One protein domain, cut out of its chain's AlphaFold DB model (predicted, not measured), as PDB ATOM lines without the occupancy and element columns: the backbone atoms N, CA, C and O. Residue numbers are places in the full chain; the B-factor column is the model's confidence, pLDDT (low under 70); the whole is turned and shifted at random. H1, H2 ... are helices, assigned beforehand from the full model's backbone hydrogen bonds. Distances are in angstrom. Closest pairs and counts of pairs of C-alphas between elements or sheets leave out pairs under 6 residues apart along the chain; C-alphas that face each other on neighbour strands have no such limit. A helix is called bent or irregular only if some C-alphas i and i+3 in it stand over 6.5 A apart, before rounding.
ATOM      1  N   GLU A   2     361.698 104.695 363.605       85.50
ATOM      2  CA  GLU A   2     361.437 104.490 362.169       85.50
ATOM      3  C   GLU A   2     360.958 105.746 361.430       85.50
ATOM      4  O   GLU A   2     361.432 106.023 360.333       85.50
ATOM      5  N   ALA A   3     360.091 106.559 362.043       93.94
ATOM      6  CA  ALA A   3     359.527 107.748 361.396       93.94
ATOM      7  C   ALA A   3     360.602 108.752 360.946       93.94
ATOM      8  O   ALA A   3     360.558 109.252 359.826       93.94
ATOM      9  N   ILE A   4     361.617 108.999 361.783       94.06
ATOM     10  CA  ILE A   4     362.734 109.882 361.419       94.06
ATOM     11  C   ILE A   4     363.595 109.294 360.291       94.06
ATOM     12  O   ILE A   4     364.109 110.047 359.467       94.06
ATOM     13  N   GLY A   5     363.719 107.965 360.213       95.50
ATOM     14  CA  GLY A   5     364.378 107.286 359.096       95.50
ATOM     15  C   GLY A   5     363.592 107.440 357.795       95.50
ATOM     16  O   GLY A   5     364.165 107.794 356.767       95.50
ATOM     17  N   TYR A   6     362.271 107.272 357.859       95.81
ATOM     18  CA  TYR A   6     361.396 107.421 356.701       95.81
ATOM     19  C   TYR A   6     361.360 108.863 356.175       95.81
ATOM     20  O   TYR A   6     361.458 109.084 354.971       95.81
ATOM     21  N   ILE A   7     361.336 109.857 357.070       96.31
ATOM     22  CA  ILE A   7     361.429 111.277 356.696       96.31
ATOM     23  C   ILE A   7     362.736 111.557 355.942       96.31
ATOM     24  O   ILE A   7     362.710 112.180 354.881       96.31
ATOM     25  N   LYS A   8     363.876 111.064 356.445       95.25
ATOM     26  CA  LYS A   8     365.178 111.232 355.778       95.25
ATOM     27  C   LYS A   8     365.226 110.540 354.415       95.25
ATOM     28  O   LYS A   8     365.760 111.098 353.461       95.25
ATOM     29  N   PHE A   9     364.642 109.349 354.311       96.19
ATOM     30  CA  PHE A   9     364.547 108.614 353.053       96.19
ATOM     31  C   PHE A   9     363.748 109.387 351.992       96.19
ATOM     32  O   PHE A   9     364.201 109.511 350.855       96.19
ATOM     33  N   LEU A  10     362.598 109.960 352.364       96.69
ATOM     34  CA  LEU A  10     361.791 110.783 351.459       96.69
ATOM     35  C   LEU A  10     362.514 112.071 351.043       96.69
ATOM     36  O   LEU A  10     362.496 112.427 349.867       96.69
ATOM     37  N   GLN A  11     363.195 112.745 351.976       95.00
ATOM     38  CA  GLN A  11     363.982 113.943 351.665       95.00
ATOM     39  C   GLN A  11     365.083 113.656 350.636       95.00
ATOM     40  O   GLN A  11     365.218 114.402 349.670       95.00
ATOM     41  N   ASN A  12     365.804 112.542 350.788       94.88
ATOM     42  CA  ASN A  12     366.863 112.144 349.859       94.88
ATOM     43  C   ASN A  12     366.333 111.869 348.438       94.88
ATOM     44  O   ASN A  12     366.989 112.199 347.447       94.88
ATOM     45  N   GLN A  13     365.132 111.291 348.323       94.56
ATOM     46  CA  GLN A  13     364.486 111.082 347.023       94.56
ATOM     47  C   GLN A  13     364.126 112.409 346.348       94.56
ATOM     48  O   GLN A  13     364.453 112.606 345.179       94.56
ATOM     49  N   VAL A  14     363.494 113.330 347.085       92.56
ATOM     50  CA  VAL A  14     363.133 114.655 346.560       92.56
ATOM     51  C   VAL A  14     364.377 115.407 346.102       92.56
ATOM     52  O   VAL A  14     364.397 115.925 344.988       92.56
ATOM     53  N   GLU A  15     365.435 115.424 346.914       89.50
ATOM     54  CA  GLU A  15     366.691 116.087 346.574       89.50
ATOM     55  C   GLU A  15     367.268 115.535 345.265       89.50
ATOM     56  O   GLU A  15     367.422 116.295 344.307       89.50
ATOM     57  N   THR A  16     367.462 114.215 345.176       90.19
ATOM     58  CA  THR A  16     368.029 113.535 343.996       90.19
ATOM     59  C   THR A  16     367.243 113.829 342.716       90.19
ATOM     60  O   THR A  16     367.832 114.136 341.679       90.19
ATOM     61  N   LEU A  17     365.909 113.782 342.784       89.25
ATOM     62  CA  LEU A  17     365.037 114.039 341.634       89.25
ATOM     63  C   LEU A  17     364.983 115.525 341.247       89.25
ATOM     64  O   LEU A  17     364.642 115.860 340.113       89.25
ATOM     65  N   SER A  18     365.331 116.421 342.170       85.19
ATOM     66  CA  SER A  18     365.227 117.867 341.984       85.19
ATOM     67  C   SER A  18     366.517 118.528 341.467       85.19
ATOM     68  O   SER A  18     366.434 119.552 340.785       85.19
ATOM     69  N   VAL A  19     367.703 117.936 341.692       79.50
ATOM     70  CA  VAL A  19     369.014 118.468 341.240       79.50
ATOM     71  C   VAL A  19     369.042 118.910 339.763       79.50
ATOM     72  O   VAL A  19     369.538 120.014 339.497       79.50
ATOM     73  N   PRO A  20     368.499 118.140 338.794       76.25
ATOM     74  CA  PRO A  20     368.483 118.542 337.384       76.25
ATOM     75  C   PRO A  20     367.692 119.833 337.125       76.25
ATOM     76  O   PRO A  20     367.976 120.561 336.176       76.25
ATOM     77  N   TYR A  21     366.721 120.141 337.987       74.38
ATOM     78  CA  TYR A  21     365.796 121.259 337.829       74.38
ATOM     79  C   TYR A  21     366.207 122.490 338.647       74.38
ATOM     80  O   TYR A  21     366.035 123.616 338.178       74.38
ATOM     81  N   LEU A  22     366.819 122.319 339.826       70.50
ATOM     82  CA  LEU A  22     367.268 123.449 340.657       70.50
ATOM     83  C   LEU A  22     368.481 124.181 340.070       70.50
ATOM     84  O   LEU A  22     368.607 125.398 340.213       70.50
ATOM     85  N   LYS A  23     369.368 123.466 339.367       59.53
ATOM     86  CA  LYS A  23     370.591 124.055 338.796       59.53
ATOM     87  C   LYS A  23     370.337 124.916 337.547       59.53
ATOM     88  O   LYS A  23     371.235 125.625 337.101       59.53
ATOM     89  N   SER A  24     369.110 124.920 337.025       53.12
ATOM     90  CA  SER A  24     368.724 125.687 335.831       53.12
ATOM     91  C   SER A  24     368.614 127.207 336.081       53.12
ATOM     92  O   SER A  24     368.625 128.009 335.148       53.12
ATOM     93  N   SER A  25     368.610 127.653 337.345       59.03
ATOM     94  CA  SER A  25     368.520 129.076 337.715       59.03
ATOM     95  C   SER A  25     369.885 129.725 338.004       59.03
ATOM     96  O   SER A  25     370.065 130.440 338.989       59.03
ATOM     97  N   ARG A  26     370.894 129.491 337.154       57.03
ATOM     98  CA  ARG A  26     372.140 130.287 337.176       57.03
ATOM     99  C   ARG A  26     372.559 130.807 335.804       57.03
ATOM    100  O   ARG A  26     373.722 131.116 335.591       57.03
ATOM    101  N   ASN A  27     371.604 131.032 334.904       55.72
ATOM    102  CA  ASN A  27     371.855 131.776 333.669       55.72
ATOM    103  C   ASN A  27     371.356 133.225 333.808       55.72
ATOM    104  O   ASN A  27     370.517 133.699 333.050       55.72
ATOM    105  N   LYS A  28     371.897 133.954 334.795       53.75
ATOM    106  CA  LYS A  28     371.961 135.429 334.786       53.75
ATOM    107  C   LYS A  28     373.362 135.866 334.344       53.75
ATOM    108  O   LYS A  28     374.049 136.580 335.061       53.75
ATOM    109  N   SER A  29     373.799 135.426 333.169       54.44
ATOM    110  CA  SER A  29     374.977 135.999 332.511       54.44
ATOM    111  C   SER A  29     374.631 136.294 331.058       54.44
ATOM    112  O   SER A  29     374.974 135.542 330.158       54.44
ATOM    113  N   SER A  30     373.793 137.317 330.873       50.72
ATOM    114  CA  SER A  30     373.634 138.116 329.644       50.72
ATOM    115  C   SER A  30     372.537 139.171 329.878       50.72
ATOM    116  O   SER A  30     371.534 139.263 329.180       50.72
ATOM    117  N   ARG A  31     372.673 139.955 330.954       42.44
ATOM    118  CA  ARG A  31     372.062 141.291 331.016       42.44
ATOM    119  C   ARG A  31     373.183 142.311 330.906       42.44
ATOM    120  O   ARG A  31     373.394 143.128 331.793       42.44
ATOM    121  N   THR A  32     373.958 142.212 329.836       42.53
ATOM    122  CA  THR A  32     374.771 143.334 329.390       42.53
ATOM    123  C   THR A  32     373.880 144.235 328.554       42.53
ATOM    124  O   THR A  32     373.490 143.874 327.452       42.53
ATOM    125  N   VAL A  33     373.602 145.405 329.131       48.03
ATOM    126  CA  VAL A  33     373.397 146.675 328.428       48.03
ATOM    127  C   VAL A  33     372.146 146.755 327.555       48.03
ATOM    128  O   VAL A  33     372.190 146.437 326.382       48.03
ATOM    129  N   HIS A  34     371.073 147.283 328.143       38.84
ATOM    130  CA  HIS A  34     370.215 148.381 327.653       38.84
ATOM    131  C   HIS A  34     369.366 148.752 328.890       38.84
ATOM    132  O   HIS A  34     368.447 148.030 329.248       38.84
ATOM    133  N   GLY A  35     369.748 149.685 329.759       35.00
ATOM    134  CA  GLY A  35     370.198 151.035 329.453       35.00
ATOM    135  C   GLY A  35     368.974 151.952 329.466       35.00
ATOM    136  O   GLY A  35     368.273 152.019 328.470       35.00
ATOM    137  N   GLY A  36     368.751 152.638 330.591       31.00
ATOM    138  CA  GLY A  36     367.888 153.821 330.663       31.00
ATOM    139  C   GLY A  36     366.422 153.565 331.004       31.00
ATOM    140  O   GLY A  36     365.642 153.098 330.185       31.00
ATOM    141  N   ALA A  37     366.040 153.965 332.214       43.84
ATOM    142  CA  ALA A  37     364.665 154.301 332.536       43.84
ATOM    143  C   ALA A  37     364.218 155.479 331.655       43.84
ATOM    144  O   ALA A  37     364.685 156.595 331.857       43.84
ATOM    145  N   VAL A  38     363.333 155.235 330.690       38.31
ATOM    146  CA  VAL A  38     362.499 156.272 330.077       38.31
ATOM    147  C   VAL A  38     361.114 155.672 329.875       38.31
ATOM    148  O   VAL A  38     360.936 154.697 329.150       38.31
ATOM    149  N   GLU A  39     360.154 156.257 330.583       59.69
ATOM    150  CA  GLU A  39     358.726 156.195 330.297       59.69
ATOM    151  C   GLU A  39     358.441 156.312 328.791       59.69
ATOM    152  O   GLU A  39     358.699 157.362 328.200       59.69
ATOM    153  N   ASN A  40     357.841 155.288 328.181       33.53
ATOM    154  CA  ASN A  40     356.786 155.503 327.189       33.53
ATOM    155  C   ASN A  40     356.029 154.215 326.854       33.53
ATOM    156  O   ASN A  40     356.583 153.119 326.898       33.53
ATOM    157  N   GLY A  41     354.750 154.374 326.526       42.25
ATOM    158  CA  GLY A  41     353.775 153.311 326.346       42.25
ATOM    159  C   GLY A  41     354.117 152.284 325.267       42.25
ATOM    160  O   GLY A  41     354.697 152.578 324.226       42.25
ATOM    161  N   GLY A  42     353.682 151.056 325.522       39.09
ATOM    162  CA  GLY A  42     353.800 149.947 324.591       39.09
ATOM    163  C   GLY A  42     353.855 148.651 325.368       39.09
ATOM    164  O   GLY A  42     354.926 148.252 325.801       39.09
ATOM    165  N   GLU A  43     352.681 148.054 325.571       49.16
ATOM    166  CA  GLU A  43     352.436 146.666 325.967       49.16
ATOM    167  C   GLU A  43     353.668 145.776 325.698       49.16
ATOM    168  O   GLU A  43     353.869 145.283 324.584       49.16
ATOM    169  N   GLU A  44     354.536 145.615 326.706       51.34
ATOM    170  CA  GLU A  44     355.620 144.641 326.676       51.34
ATOM    171  C   GLU A  44     354.904 143.299 326.630       51.34
ATOM    172  O   GLU A  44     354.511 142.753 327.663       51.34
ATOM    173  N   ARG A  45     354.643 142.801 325.417       59.03
ATOM    174  CA  ARG A  45     354.161 141.447 325.175       59.03
ATOM    175  C   ARG A  45     355.257 140.513 325.657       59.03
ATOM    176  O   ARG A  45     356.037 139.979 324.867       59.03
ATOM    177  N   LYS A  46     355.337 140.343 326.980       63.44
ATOM    178  CA  LYS A  46     355.903 139.180 327.640       63.44
ATOM    179  C   LYS A  46     355.385 138.021 326.824       63.44
ATOM    180  O   LYS A  46     354.183 137.814 326.770       63.44
ATOM    181  N   ARG A  47     356.274 137.377 326.072       72.44
ATOM    182  CA  ARG A  47     355.891 136.361 325.093       72.44
ATOM    183  C   ARG A  47     355.050 135.303 325.804       72.44
ATOM    184  O   ARG A  47     355.603 134.471 326.525       72.44
ATOM    185  N   ASP A  48     353.732 135.371 325.633       83.00
ATOM    186  CA  ASP A  48     352.794 134.499 326.330       83.00
ATOM    187  C   ASP A  48     353.050 133.050 325.937       83.00
ATOM    188  O   ASP A  48     353.536 132.771 324.837       83.00
ATOM    189  N   LEU A  49     352.679 132.105 326.800       86.25
ATOM    190  CA  LEU A  49     352.841 130.670 326.533       86.25
ATOM    191  C   LEU A  49     352.284 130.285 325.153       86.25
ATOM    192  O   LEU A  49     352.950 129.593 324.383       86.25
ATOM    193  N   ARG A  50     351.128 130.851 324.789       85.00
ATOM    194  CA  ARG A  50     350.474 130.618 323.498       85.00
ATOM    195  C   ARG A  50     351.313 131.079 322.306       85.00
ATOM    196  O   ARG A  50     351.361 130.382 321.300       85.00
ATOM    197  N   SER A  51     352.023 132.203 322.428       87.25
ATOM    198  CA  SER A  51     352.936 132.690 321.379       87.25
ATOM    199  C   SER A  51     354.131 131.757 321.143       87.25
ATOM    200  O   SER A  51     354.830 131.877 320.142       87.25
ATOM    201  N   ARG A  52     354.355 130.814 322.063       85.06
ATOM    202  CA  ARG A  52     355.432 129.823 322.039       85.06
ATOM    203  C   ARG A  52     354.929 128.401 321.763       85.06
ATOM    204  O   ARG A  52     355.698 127.462 321.931       85.06
ATOM    205  N   GLY A  53     353.658 128.236 321.386       89.44
ATOM    206  CA  GLY A  53     353.058 126.919 321.150       89.44
ATOM    207  C   GLY A  53     352.722 126.134 322.424       89.44
ATOM    208  O   GLY A  53     352.582 124.918 322.359       89.44
ATOM    209  N   LEU A  54     352.603 126.800 323.578       86.50
ATOM    210  CA  LEU A  54     352.309 126.178 324.874       86.50
ATOM    211  C   LEU A  54     350.951 126.649 325.420       86.50
ATOM    212  O   LEU A  54     350.564 127.804 325.233       86.50
ATOM    213  N   CYS A  55     350.235 125.780 326.136       88.69
ATOM    214  CA  CYS A  55     348.979 126.115 326.814       88.69
ATOM    215  C   CYS A  55     348.958 125.585 328.254       88.69
ATOM    216  O   CYS A  55     349.661 124.634 328.592       88.69
ATOM    217  N   LEU A  56     348.161 126.227 329.113       87.81
ATOM    218  CA  LEU A  56     347.861 125.707 330.445       87.81
ATOM    219  C   LEU A  56     346.730 124.691 330.328       87.81
ATOM    220  O   LEU A  56     345.723 124.960 329.672       87.81
ATOM    221  N   VAL A  57     346.893 123.550 330.985       86.62
ATOM    222  CA  VAL A  57     345.895 122.484 331.009       86.62
ATOM    223  C   VAL A  57     345.579 122.154 332.469       86.62
ATOM    224  O   VAL A  57     346.511 122.053 333.272       86.62
ATOM    225  N   PRO A  58     344.296 122.008 332.849       88.94
ATOM    226  CA  PRO A  58     343.924 121.559 334.183       88.94
ATOM    227  C   PRO A  58     344.596 120.234 334.551       88.94
ATOM    228  O   PRO A  58     344.729 119.337 333.720       88.94
ATOM    229  N   MET A  59     344.951 120.085 335.828       75.44
ATOM    230  CA  MET A  59     345.598 118.871 336.342       75.44
ATOM    231  C   MET A  59     344.779 117.597 336.088       75.44
ATOM    232  O   MET A  59     345.355 116.530 335.903       75.44
ATOM    233  N   SER A  60     343.448 117.704 336.008       81.56
ATOM    234  CA  SER A  60     342.559 116.582 335.682       81.56
ATOM    235  C   SER A  60     342.838 115.955 334.312       81.56
ATOM    236  O   SER A  60     342.615 114.761 334.141       81.56
ATOM    237  N   CYS A  61     343.361 116.720 333.352       79.06
ATOM    238  CA  CYS A  61     343.719 116.216 332.024       79.06
ATOM    239  C   CYS A  61     345.089 115.523 331.994       79.06
ATOM    240  O   CYS A  61     345.404 114.838 331.027       79.06
ATOM    241  N   LEU A  62     345.912 115.722 333.029       74.25
ATOM    242  CA  LEU A  62     347.262 115.169 333.144       74.25
ATOM    243  C   LEU A  62     347.331 114.006 334.141       74.25
ATOM    244  O   LEU A  62     348.428 113.574 334.482       74.25
ATOM    245  N   SER A  63     346.191 113.481 334.600       70.00
ATOM    246  CA  SER A  63     346.137 112.415 335.610       70.00
ATOM    247  C   SER A  63     346.955 111.183 335.209       70.00
ATOM    248  O   SER A  63     347.751 110.704 336.006       70.00
ATOM    249  N   TYR A  64     346.859 110.736 333.952       64.12
ATOM    250  CA  TYR A  64     347.627 109.588 333.450       64.12
ATOM    251  C   TYR A  64     349.130 109.875 333.273       64.12
ATOM    252  O   TYR A  64     349.940 108.951 333.264       64.12
ATOM    253  N   VAL A  65     349.510 111.149 333.111       63.97
ATOM    254  CA  VAL A  65     350.901 111.582 332.886       63.97
ATOM    255  C   VAL A  65     351.625 111.838 334.204       63.97
ATOM    256  O   VAL A  65     352.818 111.577 334.313       63.97
ATOM    257  N   ALA A  66     350.915 112.375 335.196       60.16
ATOM    258  CA  ALA A  66     351.466 112.711 336.501       60.16
ATOM    259  C   ALA A  66     351.583 111.487 337.424       60.16
ATOM    260  O   ALA A  66     352.489 111.447 338.253       60.16
ATOM    261  N   ASP A  67     350.696 110.500 337.267       63.09
ATOM    262  CA  ASP A  67     350.690 109.260 338.057       63.09
ATOM    263  C   ASP A  67     351.674 108.204 337.506       63.09
ATOM    264  O   ASP A  67     352.230 107.395 338.245       63.09
ATOM    265  N   GLY A  68     351.966 108.251 336.200       58.38
ATOM    266  CA  GLY A  68     352.888 107.341 335.520       58.38
ATOM    267  C   GLY A  68     354.304 107.902 335.419       58.38
ATOM    268  O   GLY A  68     354.660 108.532 334.422       58.38
TER     269      GLY A  68
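What this domain is: This is residues 2 to 68 of the 82 residues of the protein "transcription factor bHLH110-like" of Coffea arabica (UniProt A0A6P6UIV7). The chain draws a wide, open U: the long helix H1 begins one arm, an unnamed stretch sweeps round the bend, and the small helices H2 and H3 lie along the returning arm. The arms do not pack together. The 67 printed residues hold three named helices, H1, H2, H3 in order, and no named strand: all helix, extended, with a radius of gyration of the C-alphas of 20.6 A and flat spans of 62 by 32 by 17 A.

Where its parts are: Find C-alpha 2 at (361.437, 104.490, 362.169); from there H1, residues 2 to 22, runs 29.3 A, with a kink of 33 degrees near residue 16. H2 is residues 49 to 52. H3, residues 59 to 67, runs 11.0 A to C-alpha 67 at (350.690, 109.260, 338.057). H1 and H3 are irregular: C-alphas 17 and 20 are 7.1 A apart, C-alphas 61 and 64 7.8 A.

How they stand to each other: H1, H2 and H3 are apart from one another. O i to N i+4 pairs are within hydrogen-bond range in 15 of 17 cases in H1 and 3 of 5 in H3; H2 is too short for one.

The domain as a whole: The C-alphas farthest apart, of Glu 2 and Asn 40, are 62.0 A apart. The printed part has no cut. H1 to H2 is a long link of 26 residues. Look for pLDDT under 70 at residues 23 to 46 and 64 to 68.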